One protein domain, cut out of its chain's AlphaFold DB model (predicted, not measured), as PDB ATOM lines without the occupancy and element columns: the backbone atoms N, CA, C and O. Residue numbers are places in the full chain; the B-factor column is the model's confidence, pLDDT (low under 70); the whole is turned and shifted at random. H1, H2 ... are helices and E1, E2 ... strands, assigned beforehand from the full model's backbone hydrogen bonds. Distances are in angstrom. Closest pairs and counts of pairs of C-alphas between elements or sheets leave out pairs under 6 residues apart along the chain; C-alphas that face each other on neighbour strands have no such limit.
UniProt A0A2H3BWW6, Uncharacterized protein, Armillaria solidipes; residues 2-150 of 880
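Overview. This is residues 2 to 150 of the 880 residues of an uncharacterized protein of Armillaria solidipes (UniProt A0A2H3BWW6). A long helix, H5, runs along much of the domain; H1 runs the same way along one side, H4 crosses it, and the small strand hairpin E1 and E2 packs on its residues 124 to 135. H2 and H3 sit near H5's last turns, and a second small hairpin, E3 and E4, sits by the end of H4, among long loops. The printed part has 149 residues, with five named helices and four named strands in the order H1 H2 H3 H4 E1 E2 E3 E4 H5; the strands make two antiparallel two-stranded sheets, E1 with E2 and E3 with E4, and the class is mostly helix, as helices hold 72 and strands 12 of the 84 residues in named elements. It is compact, with a radius of gyration of the C-alphas of 15.9 A and spans of 48 by 37 by 26 A.

Arrangement. H1, residues 2 to 15, touches H5, residues 124 to 148, at a shallow tilt of 21 degrees, the closest C-alphas being Lys 15 and Leu 137, 6.9 A. H2, residues 21 to 29, is close to H5 but not clearly touching, with C-alphas of Leu 27 and Phe 146 closest at 7.8 A. H3, residues 31 to 39, and H4, residues 43 to 57, form a helical hairpin, closest at the C-alphas of Tyr 37 and Leu 43, 5.2 A. H4 touches H5 at a steep tilt of 52 degrees, opposite ways, closest at the C-alphas of Asn 51 and Arg 139, 6.3 A. E1, residues 65 to 67, and E2, residues 73 to 75, form a hairpin with N 66 and O 74 3.0 A apart. E3, residues 94 to 96, and E4, residues 99 to 101, form another, with N 96 and O 99 2.8 A apart. In H1 to H5 every O i to N i+4 pair is within hydrogen-bond range.

Along the chain. H1 begins at C-alpha 2 (46.769, -2.360, 44.081) and is 20.6 A long. H4 is 21.1 A long, and H5 runs 35.7 A to C-alpha 148 (62.017, -17.684, 14.116).

Size, cuts and confidence. The farthest C-alphas, Ala 2 and Asn 40, are 49.3 A apart. The printed part has no cut; the links E2 to E3 and E4 to H5 are long. Residues 2 to 7 have pLDDT under 70.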
ATOM      1  N   ALA A   2      46.320  -0.969  43.861       38.72
ATOM      2  CA  ALA A   2      46.769  -2.360  44.081       38.72
ATOM      3  C   ALA A   2      46.346  -3.343  42.965       38.72
ATOM      4  O   ALA A   2      47.197  -3.995  42.366       38.72
ATOM      5  N   SER A   3      45.061  -3.366  42.589       48.09
ATOM      6  CA  SER A   3      44.588  -4.228  41.492       48.09
ATOM      7  C   SER A   3      45.197  -3.901  40.118       48.09
ATOM      8  O   SER A   3      45.281  -4.788  39.269       48.09
ATOM      9  N   THR A   4      45.615  -2.658  39.877       54.81
ATOM     10  CA  THR A   4      46.257  -2.239  38.620       54.81
ATOM     11  C   THR A   4      47.689  -2.785  38.547       54.81
ATOM     12  O   THR A   4      48.113  -3.292  37.511       54.81
ATOM     13  N   LEU A   5      48.405  -2.763  39.679       53.88
ATOM     14  CA  LEU A   5      49.768  -3.295  39.826       53.88
ATOM     15  C   LEU A   5      49.834  -4.827  39.720       53.88
ATOM     16  O   LEU A   5      50.846  -5.367  39.273       53.88
ATOM     17  N   ILE A   6      48.767  -5.538  40.097       59.03
ATOM     18  CA  ILE A   6      48.660  -6.993  39.899       59.03
ATOM     19  C   ILE A   6      48.586  -7.318  38.397       59.03
ATOM     20  O   ILE A   6      49.334  -8.170  37.915       59.03
ATOM     21  N   SER A   7      47.758  -6.585  37.641       65.00
ATOM     22  CA  SER A   7      47.582  -6.785  36.194       65.00
ATOM     23  C   SER A   7      48.878  -6.567  35.399       65.00
ATOM     24  O   SER A   7      49.284  -7.437  34.626       65.00
ATOM     25  N   THR A   8      49.601  -5.464  35.630       75.81
ATOM     26  CA  THR A   8      50.849  -5.173  34.895       75.81
ATOM     27  C   THR A   8      51.938  -6.222  35.141       75.81
ATOM     28  O   THR A   8      52.605  -6.653  34.197       75.81
ATOM     29  N   ASN A   9      52.078  -6.701  36.382       82.06
ATOM     30  CA  ASN A   9      52.996  -7.789  36.722       82.06
ATOM     31  C   ASN A   9      52.595  -9.121  36.072       82.06
ATOM     32  O   ASN A   9      53.463  -9.842  35.576       82.06
ATOM     33  N   ALA A  10      51.300  -9.448  36.032       81.25
ATOM     34  CA  ALA A  10      50.806 -10.654  35.372       81.25
ATOM     35  C   ALA A  10      51.075 -10.622  33.855       81.25
ATOM     36  O   ALA A  10      51.648 -11.569  33.316       81.25
ATOM     37  N   ILE A  11      50.781  -9.499  33.188       81.81
ATOM     38  CA  ILE A  11      51.068  -9.275  31.760       81.81
ATOM     39  C   ILE A  11      52.570  -9.408  31.461       81.81
ATOM     40  O   ILE A  11      52.951 -10.020  30.462       81.81
ATOM     41  N   GLN A  12      53.446  -8.866  32.312       80.50
ATOM     42  CA  GLN A  12      54.893  -8.939  32.083       80.50
ATOM     43  C   GLN A  12      55.462 -10.345  32.332       80.50
ATOM     44  O   GLN A  12      56.336 -10.792  31.586       80.50
ATOM     45  N   ARG A  13      54.933 -11.087  33.317       83.25
ATOM     46  CA  ARG A  13      55.238 -12.519  33.499       83.25
ATOM     47  C   ARG A  13      54.774 -13.343  32.295       83.25
ATOM     48  O   ARG A  13      55.534 -14.182  31.822       83.25
ATOM     49  N   HIS A  14      53.584 -13.061  31.761       86.50
ATOM     50  CA  HIS A  14      53.023 -13.730  30.582       86.50
ATOM     51  C   HIS A  14      53.888 -13.542  29.329       86.50
ATOM     52  O   HIS A  14      54.295 -14.518  28.698       86.50
ATOM     53  N   LYS A  15      54.282 -12.295  29.031       81.06
ATOM     54  CA  LYS A  15      55.182 -11.961  27.910       81.06
ATOM     55  C   LYS A  15      56.509 -12.721  27.958       81.06
ATOM     56  O   LYS A  15      57.003 -13.127  26.909       81.06
ATOM     57  N   ASN A  16      57.050 -12.927  29.160       83.62
ATOM     58  CA  ASN A  16      58.321 -13.613  29.401       83.62
ATOM     59  C   ASN A  16      58.189 -15.145  29.543       83.62
ATOM     60  O   ASN A  16      59.200 -15.829  29.727       83.62
ATOM     61  N   ARG A  17      56.971 -15.700  29.480       86.12
ATOM     62  CA  ARG A  17      56.711 -17.132  29.672       86.12
ATOM     63  C   ARG A  17      57.286 -17.949  28.509       86.12
ATOM     64  O   ARG A  17      56.856 -17.810  27.365       86.12
ATOM     65  N   LYS A  18      58.257 -18.817  28.808       88.25
ATOM     66  CA  LYS A  18      58.854 -19.739  27.832       88.25
ATOM     67  C   LYS A  18      57.875 -20.861  27.479       88.25
ATOM     68  O   LYS A  18      57.241 -21.423  28.364       88.25
ATOM     69  N   THR A  19      57.813 -21.205  26.195       91.38
ATOM     70  CA  THR A  19      57.189 -22.433  25.680       91.38
ATOM     71  C   THR A  19      57.800 -23.667  26.355       91.38
ATOM     72  O   THR A  19      59.023 -23.741  26.452       91.38
ATOM     73  N   SER A  20      56.972 -24.621  26.793       93.44
ATOM     74  CA  SER A  20      57.435 -25.889  27.386       93.44
ATOM     75  C   SER A  20      58.065 -26.838  26.356       93.44
ATOM     76  O   SER A  20      57.936 -26.615  25.144       93.44
ATOM     77  N   ASN A  21      58.729 -27.914  26.793       93.25
ATOM     78  CA  ASN A  21      59.322 -28.897  25.874       93.25
ATOM     79  C   ASN A  21      58.239 -29.595  25.041       93.25
ATOM     80  O   ASN A  21      58.317 -29.576  23.815       93.25
ATOM     81  N   LEU A  22      57.176 -30.090  25.689       93.25
ATOM     82  CA  LEU A  22      56.001 -30.683  25.029       93.25
ATOM     83  C   LEU A  22      55.379 -29.734  23.988       93.25
ATOM     84  O   LEU A  22      55.054 -30.126  22.869       93.25
ATOM     85  N   GLN A  23      55.241 -28.453  24.330       94.94
ATOM     86  CA  GLN A  23      54.756 -27.445  23.389       94.94
ATOM     87  C   GLN A  23      55.737 -27.210  22.230       94.94
ATOM     88  O   GLN A  23      55.313 -27.029  21.089       94.94
ATOM     89  N   THR A  24      57.042 -27.224  22.496       94.62
ATOM     90  CA  THR A  24      58.090 -27.039  21.484       94.62
ATOM     91  C   THR A  24      58.157 -28.223  20.516       94.62
ATOM     92  O   THR A  24      58.308 -28.007  19.314       94.62
ATOM     93  N   GLU A  25      57.961 -29.451  20.997       95.06
ATOM     94  CA  GLU A  25      57.820 -30.662  20.180       95.06
ATOM     95  C   GLU A  25      56.629 -30.538  19.214       95.06
ATOM     96  O   GLU A  25      56.799 -30.650  17.999       95.06
ATOM     97  N   ILE A  26      55.444 -30.189  19.732       94.81
ATOM     98  CA  ILE A  26      54.222 -29.995  18.933       94.81
ATOM     99  C   ILE A  26      54.422 -28.910  17.862       94.81
ATOM    100  O   ILE A  26      54.046 -29.103  16.705       94.81
ATOM    101  N   LEU A  27      55.039 -27.777  18.211       95.56
ATOM    102  CA  LEU A  27      55.323 -26.700  17.253       95.56
ATOM    103  C   LEU A  27      56.361 -27.106  16.198       95.56
ATOM    104  O   LEU A  27      56.243 -26.704  15.040       95.56
ATOM    105  N   THR A  28      57.335 -27.937  16.570       94.94
ATOM    106  CA  THR A  28      58.336 -28.491  15.647       94.94
ATOM    107  C   THR A  28      57.687 -29.458  14.657       94.94
ATOM    108  O   THR A  28      57.925 -29.343  13.455       94.94
ATOM    109  N   GLY A  29      56.775 -30.320  15.119       95.12
ATOM    110  CA  GLY A  29      55.958 -31.184  14.258       95.12
ATOM    111  C   GLY A  29      55.048 -30.421  13.282       95.12
ATOM    112  O   GLY A  29      54.704 -30.947  12.228       95.12
ATOM    113  N   LEU A  30      54.707 -29.162  13.582       95.75
ATOM    114  CA  LEU A  30      53.915 -28.279  12.714       95.75
ATOM    115  C   LEU A  30      54.753 -27.436  11.729       95.75
ATOM    116  O   LEU A  30      54.176 -26.729  10.897       95.75
ATOM    117  N   LEU A  31      56.092 -27.495  11.771       94.94
ATOM    118  CA  LEU A  31      56.948 -26.764  10.823       94.94
ATOM    119  C   LEU A  31      56.743 -27.169   9.347       94.94
ATOM    120  O   LEU A  31      56.718 -26.258   8.512       94.94
ATOM    121  N   PRO A  32      56.563 -28.457   8.977       94.12
ATOM    122  CA  PRO A  32      56.286 -28.848   7.592       94.12
ATOM    123  C   PRO A  32      54.986 -28.234   7.053       94.12
ATOM    124  O   PRO A  32      55.007 -27.615   5.986       94.12
ATOM    125  N   ASP A  33      53.891 -28.303   7.824       94.50
ATOM    126  CA  ASP A  33      52.615 -27.648   7.499       94.50
ATOM    127  C   ASP A  33      52.822 -26.133   7.340       94.50
ATOM    128  O   ASP A  33      52.486 -25.561   6.302       94.50
ATOM    129  N   TYR A  34      53.448 -25.469   8.318       95.06
ATOM    130  CA  TYR A  34      53.727 -24.031   8.258       95.06
ATOM    131  C   TYR A  34      54.511 -23.643   6.990       95.06
ATOM    132  O   TYR A  34      54.230 -22.617   6.360       95.06
ATOM    133  N   HIS A  35      55.481 -24.465   6.581       90.25
ATOM    134  CA  HIS A  35      56.244 -24.261   5.355       90.25
ATOM    135  C   HIS A  35      55.401 -24.465   4.089       90.25
ATOM    136  O   HIS A  35      55.474 -23.614   3.199       90.25
ATOM    137  N   HIS A  36      54.560 -25.500   4.031       90.69
ATOM    138  CA  HIS A  36      53.626 -25.750   2.927       90.69
ATOM    139  C   HIS A  36      52.613 -24.601   2.763       90.69
ATOM    140  O   HIS A  36      52.552 -23.960   1.711       90.69
ATOM    141  N   TYR A  37      51.880 -24.254   3.826       92.94
ATOM    142  CA  TYR A  37      50.921 -23.144   3.811       92.94
ATOM    143  C   TYR A  37      51.610 -21.794   3.516       92.94
ATOM    144  O   TYR A  37      51.046 -20.956   2.812       92.94
ATOM    145  N   SER A  38      52.856 -21.575   3.964       89.25
ATOM    146  CA  SER A  38      53.633 -20.375   3.602       89.25
ATOM    147  C   SER A  38      54.185 -20.378   2.169       89.25
ATOM    148  O   SER A  38      54.571 -19.304   1.694       89.25
ATOM    149  N   ALA A  39      54.303 -21.527   1.503       82.38
ATOM    150  CA  ALA A  39      54.676 -21.587   0.091       82.38
ATOM    151  C   ALA A  39      53.488 -21.168  -0.785       82.38
ATOM    152  O   ALA A  39      53.651 -20.326  -1.664       82.38
ATOM    153  N   ASN A  40      52.295 -21.662  -0.444       84.88
ATOM    154  CA  ASN A  40      51.050 -21.475  -1.192       84.88
ATOM    155  C   ASN A  40      50.291 -20.173  -0.848       84.88
ATOM    156  O   ASN A  40      49.163 -19.982  -1.284       84.88
ATOM    157  N   GLY A  41      50.863 -19.288  -0.022       85.75
ATOM    158  CA  GLY A  41      50.232 -18.025   0.406       85.75
ATOM    159  C   GLY A  41      49.144 -18.158   1.488       85.75
ATOM    160  O   GLY A  41      48.778 -17.166   2.116       85.75
ATOM    161  N   LEU A  42      48.697 -19.378   1.791       92.69
ATOM    162  CA  LEU A  42      47.623 -19.725   2.736       92.69
ATOM    163  C   LEU A  42      48.026 -19.614   4.225       92.69
ATOM    164  O   LEU A  42      47.539 -20.350   5.084       92.69
ATOM    165  N   LEU A  43      48.941 -18.702   4.565       91.38
ATOM    166  CA  LEU A  43      49.520 -18.607   5.909       91.38
ATOM    167  C   LEU A  43      48.510 -18.157   6.983       91.38
ATOM    168  O   LEU A  43      48.702 -18.463   8.159       91.38
ATOM    169  N   HIS A  44      47.438 -17.464   6.587       90.81
ATOM    170  CA  HIS A  44      46.312 -17.118   7.460       90.81
ATOM    171  C   HIS A  44      45.548 -18.382   7.895       90.81
ATOM    172  O   HIS A  44      45.399 -18.607   9.095       90.81
ATOM    173  N   VAL A  45      45.212 -19.284   6.960       93.31
ATOM    174  CA  VAL A  45      44.544 -20.572   7.242       93.31
ATOM    175  C   VAL A  45      45.339 -21.404   8.250       93.31
ATOM    176  O   VAL A  45      44.779 -21.907   9.226       93.31
ATOM    177  N   PHE A  46      46.662 -21.507   8.063       96.12
ATOM    178  CA  PHE A  46      47.532 -22.197   9.019       96.12
ATOM    179  C   PHE A  46      47.468 -21.561  10.412       96.12
ATOM    180  O   PHE A  46      47.362 -22.280  11.406       96.12
ATOM    181  N   ARG A  47      47.534 -20.225  10.503       93.88
ATOM    182  CA  ARG A  47      47.486 -19.508  11.786       93.88
ATOM    183  C   ARG A  47      46.148 -19.692  12.483       93.88
ATOM    184  O   ARG A  47      46.166 -20.028  13.657       93.88
ATOM    185  N   ALA A  48      45.024 -19.536  11.789       91.25
ATOM    186  CA  ALA A  48      43.694 -19.742  12.362       91.25
ATOM    187  C   ALA A  48      43.542 -21.172  12.913       91.25
ATOM    188  O   ALA A  48      43.297 -21.356  14.107       91.25
ATOM    189  N   ARG A  49      43.828 -22.188  12.079       93.94
ATOM    190  CA  ARG A  49      43.797 -23.613  12.458       93.94
ATOM    191  C   ARG A  49      44.725 -23.932  13.635       93.94
ATOM    192  O   ARG A  49      44.351 -24.718  14.503       93.94
ATOM    193  N   THR A  50      45.923 -23.350  13.666       94.50
ATOM    194  CA  THR A  50      46.909 -23.598  14.730       94.50
ATOM    195  C   THR A  50      46.551 -22.866  16.017       94.50
ATOM    196  O   THR A  50      46.623 -23.473  17.076       94.50
ATOM    197  N   ASN A  51      46.116 -21.606  15.948       93.25
ATOM    198  CA  ASN A  51      45.735 -20.805  17.113       93.25
ATOM    199  C   ASN A  51      44.521 -21.403  17.836       93.25
ATOM    200  O   ASN A  51      44.568 -21.530  19.055       93.25
ATOM    201  N   GLY A  52      43.478 -21.813  17.100       90.81
ATOM    202  CA  GLY A  52      42.305 -22.470  17.689       90.81
ATOM    203  C   GLY A  52      42.687 -23.775  18.389       90.81
ATOM    204  O   GLY A  52      42.472 -23.924  19.585       90.81
ATOM    205  N   ARG A  53      43.388 -24.675  17.679       92.25
ATOM    206  CA  ARG A  53      43.909 -25.928  18.256       92.25
ATOM    207  C   ARG A  53      44.843 -25.711  19.449       92.25
ATOM    208  O   ARG A  53      44.853 -26.538  20.355       92.25
ATOM    209  N   TRP A  54      45.632 -24.636  19.440       94.44
ATOM    210  CA  TRP A  54      46.511 -24.294  20.554       94.44
ATOM    211  C   TRP A  54      45.711 -23.895  21.784       94.44
ATOM    212  O   TRP A  54      45.947 -24.442  22.852       94.44
ATOM    213  N   HIS A  55      44.755 -22.983  21.617       93.06
ATOM    214  CA  HIS A  55      43.900 -22.473  22.686       93.06
ATOM    215  C   HIS A  55      43.045 -23.581  23.314       93.06
ATOM    216  O   HIS A  55      43.027 -23.719  24.532       93.06
ATOM    217  N   SER A  56      42.444 -24.457  22.497       92.81
ATOM    218  CA  SER A  56      41.664 -25.602  22.990       92.81
ATOM    219  C   SER A  56      42.478 -26.609  23.813       92.81
ATOM    220  O   SER A  56      41.889 -27.327  24.613       92.81
ATOM    221  N   ARG A  57      43.804 -26.705  23.619       95.31
ATOM    222  CA  ARG A  57      44.672 -27.646  24.356       95.31
ATOM    223  C   ARG A  57      45.432 -26.998  25.508       95.31
ATOM    224  O   ARG A  57      45.494 -27.570  26.588       95.31
ATOM    225  N   PHE A  58      46.040 -25.850  25.246       96.06
ATOM    226  CA  PHE A  58      46.863 -25.077  26.167       96.06
ATOM    227  C   PHE A  58      46.233 -23.684  26.308       96.06
ATOM    228  O   PHE A  58      46.722 -22.730  25.687       96.06
ATOM    229  N   PRO A  59      45.125 -23.562  27.061       96.19
ATOM    230  CA  PRO A  59      44.476 -22.278  27.268       96.19
ATOM    231  C   PRO A  59      45.417 -21.344  28.031       96.19
ATOM    232  O   PRO A  59      46.266 -21.779  28.816       96.19
ATOM    233  N   GLU A  60      45.243 -20.041  27.844       95.69
ATOM    234  CA  GLU A  60      45.911 -19.077  28.710       95.69
ATOM    235  C   GLU A  60      45.088 -18.858  29.982       95.69
ATOM    236  O   GLU A  60      43.879 -18.636  29.923       95.69
ATOM    237  N   CYS A  61      45.754 -18.944  31.134       95.31
ATOM    238  CA  CYS A  61      45.119 -18.894  32.449       95.31
ATOM    239  C   CYS A  61      45.475 -17.598  33.189       95.31
ATOM    240  O   CYS A  61      46.627 -17.153  33.171       95.31
ATOM    241  N   PHE A  62      44.509 -17.043  33.917       95.06
ATOM    242  CA  PHE A  62      44.690 -15.940  34.857       95.06
ATOM    243  C   PHE A  62      44.095 -16.336  36.214       95.06
ATOM    244  O   PHE A  62      42.925 -16.699  36.303       95.06
ATOM    245  N   GLU A  63      44.926 -16.298  37.259       92.19
ATOM    246  CA  GLU A  63      44.648 -16.772  38.628       92.19
ATOM    247  C   GLU A  63      44.189 -18.236  38.741       92.19
ATOM    248  O   GLU A  63      44.948 -19.097  39.183       92.19
ATOM    249  N   SER A  64      42.934 -18.523  38.407       94.94
ATOM    250  CA  SER A  64      42.337 -19.869  38.368       94.94
ATOM    251  C   SER A  64      41.209 -19.955  37.337       94.94
ATOM    252  O   SER A  64      40.337 -20.812  37.445       94.94
ATOM    253  N   TYR A  65      41.223 -19.055  36.355       97.25
ATOM    254  CA  TYR A  65      40.241 -18.942  35.288       97.25
ATOM    255  C   TYR A  65      40.933 -19.010  33.930       97.25
ATOM    256  O   TYR A  65      42.104 -18.642  33.798       97.25
ATOM    257  N   PHE A  66      40.208 -19.472  32.919       97.38
ATOM    258  CA  PHE A  66      40.650 -19.507  31.528       97.38
ATOM    259  C   PHE A  66      39.442 -19.384  30.586       97.38
ATOM    260  O   PHE A  66      38.308 -19.605  31.010       97.38
ATOM    261  N   LEU A  67      39.685 -19.028  29.322       96.62
ATOM    262  CA  LEU A  67      38.665 -19.053  28.264       96.62
ATOM    263  C   LEU A  67      38.693 -20.419  27.572       96.62
ATOM    264  O   LEU A  67      39.772 -20.896  27.214       96.62
ATOM    265  N   ASP A  68      37.534 -21.041  27.379       94.38
ATOM    266  CA  ASP A  68      37.396 -22.273  26.597       94.38
ATOM    267  C   ASP A  68      37.328 -22.000  25.080       94.38
ATOM    268  O   ASP A  68      37.750 -20.940  24.612       94.38
ATOM    269  N   HIS A  69      36.872 -22.975  24.284       89.25
ATOM    270  CA  HIS A  69      36.781 -22.820  22.831       89.25
ATOM    271  C   HIS A  69      35.605 -21.963  22.334       89.25
ATOM    272  O   HIS A  69      35.618 -21.588  21.164       89.25
ATOM    273  N   ASP A  70      34.650 -21.621  23.205       91.00
ATOM    274  CA  ASP A  70      33.501 -20.748  22.920       91.00
ATOM    275  C   ASP A  70      33.721 -19.333  23.504       91.00
ATOM    276  O   ASP A  70      32.764 -18.604  23.765       91.00
ATOM    277  N   ASP A  71      34.982 -18.982  23.798       92.56
ATOM    278  CA  ASP A  71      35.400 -17.796  24.562       92.56
ATOM    279  C   ASP A  71      34.630 -17.625  25.900       92.56
ATOM    280  O   ASP A  71      34.479 -16.517  26.421       92.56
ATOM    281  N   SER A  72      34.169 -18.731  26.502       95.12
ATOM    282  CA  SER A  72      33.459 -18.741  27.787       95.12
ATOM    283  C   SER A  72      34.416 -18.978  28.956       95.12
ATOM    284  O   SER A  72      35.336 -19.797  28.870       95.12
ATOM    285  N   ILE A  73      34.214 -18.276  30.079       97.50
ATOM    286  CA  ILE A  73      35.085 -18.434  31.254       97.50
ATOM    287  C   ILE A  73      34.774 -19.750  31.975       97.50
ATOM    288  O   ILE A  73      33.640 -20.029  32.369       97.50
ATOM    289  N   ARG A  74      35.823 -20.530  32.229       97.50
ATOM    290  CA  ARG A  74      35.815 -21.694  33.120       97.50
ATOM    291  C   ARG A  74      36.808 -21.506  34.251       97.50
ATOM    292  O   ARG A  74      37.786 -20.768  34.122       97.50
ATOM    293  N   SER A  75      36.570 -22.206  35.355       97.38
ATOM    294  CA  SER A  75      37.558 -22.331  36.432       97.38
ATOM    295  C   SER A  75      38.448 -23.560  36.236       97.38
ATOM    296  O   SER A  75      38.018 -24.578  35.695       97.38
ATOM    297  N   GLN A  76      39.707 -23.445  36.655       96.62
ATOM    298  CA  GLN A  76      40.668 -24.544  36.714       96.62
ATOM    299  C   GLN A  76      40.307 -25.500  37.871       96.62
ATOM    300  O   GLN A  76      39.916 -25.009  38.935       96.62
ATOM    301  N   PRO A  77      40.491 -26.829  37.723       96.12
ATOM    302  CA  PRO A  77      40.252 -27.787  38.799       96.12
ATOM    303  C   PRO A  77      41.059 -27.429  40.065       96.12
ATOM    304  O   PRO A  77      42.257 -27.131  39.951       96.12
ATOM    305  N   PRO A  78      40.449 -27.418  41.271       95.00
ATOM    306  CA  PRO A  78      41.109 -26.939  42.490       95.00
ATOM    307  C   PRO A  78      42.382 -27.705  42.874       95.00
ATOM    308  O   PRO A  78      43.284 -27.129  43.475       95.00
ATOM    309  N   ASP A  79      42.461 -28.982  42.509       95.19
ATOM    310  CA  ASP A  79      43.590 -29.892  42.711       95.19
ATOM    311  C   ASP A  79      44.790 -29.598  41.793       95.19
ATOM    312  O   ASP A  79      45.925 -29.902  42.153       95.19
ATOM    313  N   LEU A  80      44.568 -28.948  40.645       95.81
ATOM    314  CA  LEU A  80      45.628 -28.514  39.727       95.81
ATOM    315  C   LEU A  80      46.162 -27.106  40.050       95.81
ATOM    316  O   LEU A  80      47.159 -26.664  39.469       95.81
ATOM    317  N   LYS A  81      45.519 -26.372  40.966       93.81
ATOM    318  CA  LYS A  81      45.856 -24.977  41.282       93.81
ATOM    319  C   LYS A  81      47.233 -24.868  41.946       93.81
ATOM    320  O   LYS A  81      47.420 -25.235  43.100       93.81
ATOM    321  N   GLY A  82      48.193 -24.296  41.219       92.50
ATOM    322  CA  GLY A  82      49.580 -24.136  41.677       92.50
ATOM    323  C   GLY A  82      50.469 -25.369  41.471       92.50
ATOM    324  O   GLY A  82      51.651 -25.317  41.808       92.50
ATOM    325  N   VAL A  83      49.943 -26.448  40.886       95.75
ATOM    326  CA  VAL A  83      50.727 -27.627  40.494       95.75
ATOM    327  C   VAL A  83      51.545 -27.302  39.239       95.75
ATOM    328  O   VAL A  83      51.022 -26.737  38.280       95.75
ATOM    329  N   HIS A  84      52.834 -27.652  39.231       95.06
ATOM    330  CA  HIS A  84      53.699 -27.458  38.059       95.06
ATOM    331  C   HIS A  84      53.559 -28.612  37.055       95.06
ATOM    332  O   HIS A  84      53.314 -28.381  35.875       95.06
ATOM    333  N   ASP A  85      53.633 -29.850  37.543       96.81
ATOM    334  CA  ASP A  85      53.446 -31.073  36.764       96.81
ATOM    335  C   ASP A  85      52.519 -32.022  37.525       96.81
ATOM    336  O   ASP A  85      52.704 -32.260  38.721       96.81
ATOM    337  N   SER A  86      51.516 -32.565  36.839       96.94
ATOM    338  CA  SER A  86      50.695 -33.652  37.374       96.94
ATOM    339  C   SER A  86      51.463 -34.984  37.336       96.94
ATOM    340  O   SER A  86      52.375 -35.141  36.520       96.94
ATOM    341  N   PRO A  87      51.093 -35.978  38.168       96.44
ATOM    342  CA  PRO A  87      51.768 -37.275  38.193       96.44
ATOM    343  C   PRO A  87      51.841 -37.964  36.815       96.44
ATOM    344  O   PRO A  87      50.901 -37.854  36.018       96.44
ATOM    345  N   PRO A  88      52.912 -38.732  36.523       94.31
ATOM    346  CA  PRO A  88      52.991 -39.546  35.314       94.31
ATOM    347  C   PRO A  88      51.772 -40.466  35.175       94.31
ATOM    348  O   PRO A  88      51.408 -41.176  36.109       94.31
ATOM    349  N   GLY A  89      51.132 -40.444  34.004       93.94
ATOM    350  CA  GLY A  89      49.905 -41.205  33.745       93.94
ATOM    351  C   GLY A  89      48.601 -40.547  34.216       93.94
ATOM    352  O   GLY A  89      47.545 -41.130  33.993       93.94
ATOM    353  N   ALA A  90      48.633 -39.343  34.804       95.50
ATOM    354  CA  ALA A  90      47.414 -38.600  35.130       95.50
ATOM    355  C   ALA A  90      46.536 -38.347  33.887       95.50
ATOM    356  O   ALA A  90      47.040 -37.973  32.815       95.50
ATOM    357  N   SER A  91      45.224 -38.535  34.066       95.62
ATOM    358  CA  SER A  91      44.172 -38.163  33.114       95.62
ATOM    359  C   SER A  91      44.228 -36.678  32.761       95.62
ATOM    360  O   SER A  91      44.808 -35.883  33.494       95.62
ATOM    361  N   TYR A  92      43.604 -36.296  31.649       96.00
ATOM    362  CA  TYR A  92      43.305 -34.889  31.379       96.00
ATOM    363  C   TYR A  92      42.055 -34.452  32.175       96.00
ATOM    364  O   TYR A  92      41.235 -35.320  32.484       96.00
ATOM    365  N   PRO A  93      41.896 -33.154  32.501       96.69
ATOM    366  CA  PRO A  93      42.909 -32.098  32.401       96.69
ATOM    367  C   PRO A  93      44.090 -32.323  33.353       96.69
ATOM    368  O   PRO A  93      43.934 -32.919  34.414       96.69
ATOM    369  N   LYS A  94      45.278 -31.826  32.991       96.69
ATOM    370  CA  LYS A  94      46.477 -31.948  33.838       96.69
ATOM    371  C   LYS A  94      47.450 -30.790  33.677       96.69
ATOM    372  O   LYS A  94      47.375 -30.050  32.701       96.69
ATOM    373  N   MET A  95      48.399 -30.676  34.599       97.06
ATOM    374  CA  MET A  95      49.511 -29.731  34.500       97.06
ATOM    375  C   MET A  95      50.738 -30.387  33.853       97.06
ATOM    376  O   MET A  95      51.062 -31.538  34.149       97.06
ATOM    377  N   SER A  96      51.416 -29.653  32.972       95.50
ATOM    378  CA  SER A  96      52.678 -30.037  32.332       95.50
ATOM    379  C   SER A  96      53.550 -28.797  32.117       95.50
ATOM    380  O   SER A  96      53.158 -27.865  31.412       95.50
ATOM    381  N   GLU A  97      54.723 -28.762  32.747       94.19
ATOM    382  CA  GLU A  97      55.653 -27.623  32.776       94.19
ATOM    383  C   GLU A  97      54.952 -26.287  33.125       94.19
ATOM    384  O   GLU A  97      55.140 -25.243  32.492       94.19
ATOM    385  N   GLY A  98      54.054 -26.341  34.113       93.62
ATOM    386  CA  GLY A  98      53.227 -25.233  34.592       93.62
ATOM    387  C   GLY A  98      52.078 -24.824  33.661       93.62
ATOM    388  O   GLY A  98      51.362 -23.868  33.969       93.62
ATOM    389  N   TYR A  99      51.888 -25.479  32.514       95.00
ATOM    390  CA  TYR A  99      50.747 -25.264  31.617       95.00
ATOM    391  C   TYR A  99      49.616 -26.247  31.914       95.00
ATOM    392  O   TYR A  99      49.870 -27.430  32.115       95.00
ATOM    393  N   LEU A 100      48.373 -25.766  31.860       96.69
ATOM    394  CA  LEU A 100      47.201 -26.631  31.778       96.69
ATOM    395  C   LEU A 100      47.171 -27.272  30.380       96.69
ATOM    396  O   LEU A 100      47.270 -26.567  29.376       96.69
ATOM    397  N   ASP A 101      47.080 -28.597  30.324       96.69
ATOM    398  CA  ASP A 101      46.960 -29.401  29.109       96.69
ATOM    399  C   ASP A 101      45.615 -30.147  29.135       96.69
ATOM    400  O   ASP A 101      45.358 -30.947  30.039       96.69
ATOM    401  N   PHE A 102      44.765 -29.893  28.138       96.19
ATOM    402  CA  PHE A 102      43.501 -30.608  27.904       96.19
ATOM    403  C   PHE A 102      43.643 -31.853  27.018       96.19
ATOM    404  O   PHE A 102      42.657 -32.552  26.776       96.19
ATOM    405  N   GLY A 103      44.854 -32.151  26.545       92.81
ATOM    406  CA  GLY A 103      45.152 -33.318  25.726       92.81
ATOM    407  C   GLY A 103      44.918 -33.099  24.226       92.81
ATOM    408  O   GLY A 103      44.954 -31.970  23.733       92.81
ATOM    409  N   PRO A 104      44.764 -34.181  23.440       88.12
ATOM    410  CA  PRO A 104      44.646 -34.098  21.986       88.12
ATOM    411  C   PRO A 104      43.511 -33.175  21.516       88.12
ATOM    412  O   PRO A 104      42.363 -33.308  21.928       88.12
ATOM    413  N   THR A 105      43.829 -32.275  20.577       72.12
ATOM    414  CA  THR A 105      42.980 -31.142  20.142       72.12
ATOM    415  C   THR A 105      41.682 -31.535  19.414       72.12
ATOM    416  O   THR A 105      41.073 -30.693  18.761       72.12
ATOM    417  N   THR A 106      41.327 -32.818  19.392       79.12
ATOM    418  CA  THR A 106      40.117 -33.366  18.763       79.12
ATOM    419  C   THR A 106      38.949 -33.484  19.736       79.12
ATOM    420  O   THR A 106      37.817 -33.543  19.276       79.12
ATOM    421  N   ASN A 107      39.212 -33.535  21.046       84.50
ATOM    422  CA  ASN A 107      38.187 -33.468  22.087       84.50
ATOM    423  C   ASN A 107      38.836 -32.999  23.410       84.50
ATOM    424  O   ASN A 107      39.375 -33.839  24.136       84.50
ATOM    425  N   PRO A 108      38.888 -31.683  23.696       88.19
ATOM    426  CA  PRO A 108      39.515 -31.166  24.911       88.19
ATOM    427  C   PRO A 108      38.712 -31.565  26.157       88.19
ATOM    428  O   PRO A 108      37.504 -31.359  26.234       88.19
ATOM    429  N   CYS A 109      39.390 -32.150  27.143       92.88
ATOM    430  CA  CYS A 109      38.742 -32.698  28.334       92.88
ATOM    431  C   CYS A 109      38.485 -31.609  29.392       92.88
ATOM    432  O   CYS A 109      39.330 -31.344  30.243       92.88
ATOM    433  N   TYR A 110      37.307 -30.980  29.349       94.25
ATOM    434  CA  TYR A 110      36.866 -29.982  30.338       94.25
ATOM    435  C   TYR A 110      36.332 -30.595  31.655       94.25
ATOM    436  O   TYR A 110      35.580 -29.944  32.385       94.25
ATOM    437  N   ASP A 111      36.704 -31.835  31.974       93.94
ATOM    438  CA  ASP A 111      36.277 -32.530  33.190       93.94
ATOM    439  C   ASP A 111      36.768 -31.771  34.433       93.94
ATOM    440  O   ASP A 111      37.929 -31.378  34.530       93.94
ATOM    441  N   ASN A 112      35.870 -31.543  35.395       94.62
ATOM    442  CA  ASN A 112      36.104 -30.702  36.580       94.62
ATOM    443  C   ASN A 112      36.445 -29.219  36.289       94.62
ATOM    444  O   ASN A 112      36.827 -28.499  37.212       94.62
ATOM    445  N   CYS A 113      36.236 -28.735  35.057       96.69
ATOM    446  CA  CYS A 113      36.331 -27.320  34.674       96.69
ATOM    447  C   CYS A 113      34.927 -26.703  34.472       96.69
ATOM    448  O   CYS A 113      34.475 -26.559  33.324       96.69
ATOM    449  N   PRO A 114      34.190 -26.354  35.545       97.25
ATOM    450  CA  PRO A 114      32.851 -25.796  35.409       97.25
ATOM    451  C   PRO A 114      32.893 -24.406  34.763       97.25
ATOM    452  O   PRO A 114      33.818 -23.617  34.998       97.25
ATOM    453  N   LEU A 115      31.857 -24.118  33.969       97.31
ATOM    454  CA  LEU A 115      31.559 -22.775  33.476       97.31
ATOM    455  C   LEU A 115      31.312 -21.835  34.658       97.31
ATOM    456  O   LEU A 115      30.658 -22.209  35.634       97.31
ATOM    457  N   VAL A 116      31.841 -20.623  34.544       97.19
ATOM    458  CA  VAL A 116      31.697 -19.558  35.533       97.19
ATOM    459  C   VAL A 116      30.874 -18.455  34.895       97.19
ATOM    460  O   VAL A 116      31.276 -17.891  33.882       97.19
ATOM    461  N   TYR A 117      29.721 -18.149  35.478       96.12
ATOM    462  CA  TYR A 117      28.829 -17.106  34.972       96.12
ATOM    463  C   TYR A 117      29.145 -15.744  35.605       96.12
ATOM    464  O   TYR A 117      29.701 -15.673  36.702       96.12
ATOM    465  N   GLU A 118      28.738 -14.655  34.950       94.50
ATOM    466  CA  GLU A 118      28.898 -13.273  35.437       94.50
ATOM    467  C   GLU A 118      28.386 -13.098  36.882       94.50
ATOM    468  O   GLU A 118      29.058 -12.519  37.732       94.50
ATOM    469  N   THR A 119      27.251 -13.726  37.206       94.25
ATOM    470  CA  THR A 119      26.630 -13.733  38.544       94.25
ATOM    471  C   THR A 119      27.453 -14.431  39.635       94.25
ATOM    472  O   THR A 119      27.143 -14.287  40.816       94.25
ATOM    473  N   GLN A 120      28.482 -15.196  39.264       94.25
ATOM    474  CA  GLN A 120      29.347 -15.959  40.169       94.25
ATOM    475  C   GLN A 120      30.734 -15.322  40.341       94.25
ATOM    476  O   GLN A 120      31.480 -15.724  41.235       94.25
ATOM    477  N   LEU A 121      31.098 -14.347  39.498       93.38
ATOM    478  CA  LEU A 121      32.446 -13.788  39.419       93.38
ATOM    479  C   LEU A 121      32.397 -12.250  39.440       93.38
ATOM    480  O   LEU A 121      32.249 -11.637  38.385       93.38
ATOM    481  N   PRO A 122      32.588 -11.598  40.607       90.00
ATOM    482  CA  PRO A 122      32.449 -10.142  40.765       90.00
ATOM    483  C   PRO A 122      33.363  -9.261  39.893       90.00
ATOM    484  O   PRO A 122      33.206  -8.044  39.884       90.00
ATOM    485  N   GLU A 123      34.325  -9.852  39.180       93.94
ATOM    486  CA  GLU A 123      35.225  -9.172  38.245       93.94
ATOM    487  C   GLU A 123      35.211  -9.808  36.836       93.94
ATOM    488  O   GLU A 123      36.223  -9.773  36.133       93.94
ATOM    489  N   TYR A 124      34.084 -10.405  36.418       93.62
ATOM    490  CA  TYR A 124      33.945 -11.167  35.164       93.62
ATOM    491  C   TYR A 124      34.529 -10.449  33.934       93.62
ATOM    492  O   TYR A 124      35.453 -10.970  33.311       93.62
ATOM    493  N   ASP A 125      34.080  -9.224  33.636       92.62
ATOM    494  CA  ASP A 125      34.556  -8.416  32.496       92.62
ATOM    495  C   ASP A 125      36.071  -8.179  32.507       92.62
ATOM    496  O   ASP A 125      36.748  -8.246  31.479       92.62
ATOM    497  N   LYS A 126      36.622  -7.910  33.693       92.62
ATOM    498  CA  LYS A 126      38.046  -7.636  33.902       92.62
ATOM    499  C   LYS A 126      38.880  -8.900  33.697       92.62
ATOM    500  O   LYS A 126      39.932  -8.833  33.062       92.62
ATOM    501  N   ILE A 127      38.415 -10.039  34.204       94.62
ATOM    502  CA  ILE A 127      39.077 -11.337  34.023       94.62
ATOM    503  C   ILE A 127      38.984 -11.767  32.554       94.62
ATOM    504  O   ILE A 127      40.008 -12.125  31.975       94.62
ATOM    505  N   SER A 128      37.822 -11.611  31.915       94.44
ATOM    506  CA  SER A 128      37.623 -11.825  30.475       94.44
ATOM    507  C   SER A 128      38.600 -10.995  29.630       94.44
ATOM    508  O   SER A 128      39.354 -11.546  28.826       94.44
ATOM    509  N   ALA A 129      38.693  -9.684  29.875       91.88
ATOM    510  CA  ALA A 129      39.599  -8.798  29.146       91.88
ATOM    511  C   ALA A 129      41.090  -9.146  29.345       91.88
ATOM    512  O   ALA A 129      41.873  -9.058  28.395       91.88
ATOM    513  N   ILE A 130      41.497  -9.571  30.547       94.25
ATOM    514  CA  ILE A 130      42.874 -10.022  30.819       94.25
ATOM    515  C   ILE A 130      43.171 -11.344  30.097       94.25
ATOM    516  O   ILE A 130      44.223 -11.467  29.464       94.25
ATOM    517  N   LEU A 131      42.246 -12.307  30.132       95.69
ATOM    518  CA  LEU A 131      42.384 -13.589  29.435       95.69
ATOM    519  C   LEU A 131      42.449 -13.402  27.915       95.69
ATOM    520  O   LEU A 131      43.360 -13.927  27.271       95.69
ATOM    521  N   LEU A 132      41.569 -12.578  27.342       93.94
ATOM    522  CA  LEU A 132      41.593 -12.226  25.921       93.94
ATOM    523  C   LEU A 132      42.917 -11.545  25.533       93.94
ATOM    524  O   LEU A 132      43.499 -11.854  24.490       93.94
ATOM    525  N   HIS A 133      43.461 -10.676  26.395       93.12
ATOM    526  CA  HIS A 133      44.787 -10.089  26.187       93.12
ATOM    527  C   HIS A 133      45.902 -11.149  26.207       93.12
ATOM    528  O   HIS A 133      46.789 -11.111  25.353       93.12
ATOM    529  N   PHE A 134      45.858 -12.124  27.120       94.75
ATOM    530  CA  PHE A 134      46.822 -13.232  27.157       94.75
ATOM    531  C   PHE A 134      46.728 -14.115  25.903       94.75
ATOM    532  O   PHE A 134      47.762 -14.456  25.325       94.75
ATOM    533  N   VAL A 135      45.520 -14.407  25.412       93.69
ATOM    534  CA  VAL A 135      45.304 -15.120  24.141       93.69
ATOM    535  C   VAL A 135      45.912 -14.342  22.965       93.69
ATOM    536  O   VAL A 135      46.624 -14.923  22.143       93.69
ATOM    537  N   LEU A 136      45.730 -13.018  22.893       91.75
ATOM    538  CA  LEU A 136      46.353 -12.169  21.865       91.75
ATOM    539  C   LEU A 136      47.889 -12.118  21.975       91.75
ATOM    540  O   LEU A 136      48.584 -12.157  20.952       91.75
ATOM    541  N   LEU A 137      48.443 -12.086  23.193       91.31
ATOM    542  CA  LEU A 137      49.885 -12.224  23.425       91.31
ATOM    543  C   LEU A 137      50.389 -13.596  22.958       91.31
ATOM    544  O   LEU A 137      51.415 -13.664  22.277       91.31
ATOM    545  N   ARG A 138      49.655 -14.680  23.237       93.56
ATOM    546  CA  ARG A 138      50.040 -16.039  22.841       93.56
ATOM    547  C   ARG A 138      49.988 -16.248  21.333       93.56
ATOM    548  O   ARG A 138      50.954 -16.762  20.769       93.56
ATOM    549  N   ARG A 139      48.942 -15.765  20.650       93.88
ATOM    550  CA  ARG A 139      48.862 -15.740  19.172       93.88
ATOM    551  C   ARG A 139      50.097 -15.047  18.569       93.88
ATOM    552  O   ARG A 139      50.672 -15.543  17.599       93.88
ATOM    553  N   ASN A 140      50.587 -13.968  19.190       91.00
ATOM    554  CA  ASN A 140      51.827 -13.295  18.788       91.00
ATOM    555  C   ASN A 140      53.112 -14.071  19.144       91.00
ATOM    556  O   ASN A 140      54.033 -14.109  18.325       91.00
ATOM    557  N   GLN A 141      53.191 -14.733  20.304       91.56
ATOM    558  CA  GLN A 141      54.304 -15.634  20.641       91.56
ATOM    559  C   GLN A 141      54.427 -16.774  19.615       91.56
ATOM    560  O   GLN A 141      55.519 -17.002  19.099       91.56
ATOM    561  N   LEU A 142      53.318 -17.424  19.244       94.69
ATOM    562  CA  LEU A 142      53.273 -18.493  18.235       94.69
ATOM    563  C   LEU A 142      53.690 -17.986  16.844       94.69
ATOM    564  O   LEU A 142      54.584 -18.551  16.210       94.69
ATOM    565  N   LYS A 143      53.104 -16.866  16.396       94.00
ATOM    566  CA  LYS A 143      53.465 -16.146  15.159       94.00
ATOM    567  C   LYS A 143      54.975 -15.884  15.094       94.00
ATOM    568  O   LYS A 143      55.600 -16.160  14.070       94.00
ATOM    569  N   ASN A 144      55.575 -15.423  16.192       91.62
ATOM    570  CA  ASN A 144      57.012 -15.174  16.290       91.62
ATOM    571  C   ASN A 144      57.849 -16.461  16.368       91.62
ATOM    572  O   ASN A 144      58.888 -16.523  15.715       91.62
ATOM    573  N   TRP A 145      57.398 -17.496  17.083       94.94
ATOM    574  CA  TRP A 145      58.075 -18.795  17.168       94.94
ATOM    575  C   TRP A 145      58.239 -19.416  15.778       94.94
ATOM    576  O   TRP A 145      59.360 -19.724  15.378       94.94
ATOM    577  N   PHE A 146      57.168 -19.498  14.980       95.06
ATOM    578  CA  PHE A 146      57.270 -20.027  13.616       95.06
ATOM    579  C   PHE A 146      58.093 -19.114  12.690       95.06
ATOM    580  O   PHE A 146      58.865 -19.600  11.869       95.06
ATOM    581  N   ASN A 147      57.994 -17.785  12.831       89.62
ATOM    582  CA  ASN A 147      58.833 -16.846  12.072       89.62
ATOM    583  C   ASN A 147      60.332 -16.938  12.440       89.62
ATOM    584  O   ASN A 147      61.185 -16.540  11.636       89.62
ATOM    585  N   ASN A 148      60.657 -17.431  13.641       89.31
ATOM    586  CA  ASN A 148      62.017 -17.684  14.116       89.31
ATOM    587  C   ASN A 148      62.545 -19.044  13.653       89.31
ATOM    588  O   ASN A 148      63.634 -19.091  13.087       89.31
ATOM    589  N   ASN A 149      61.747 -20.103  13.790       86.94
ATOM    590  CA  ASN A 149      62.121 -21.483  13.458       86.94
ATOM    591  C   ASN A 149      61.869 -21.871  11.986       86.94
ATOM    592  O   ASN A 149      61.882 -23.046  11.635       86.94
ATOM    593  N   ARG A 150      61.677 -20.888  11.092       80.75
ATOM    594  CA  ARG A 150      61.672 -21.110   9.637       80.75
ATOM    595  C   ARG A 150      62.997 -21.736   9.197       80.75
ATOM    596  O   ARG A 150      63.997 -21.025   9.100       80.75
TER     597      ARG A 150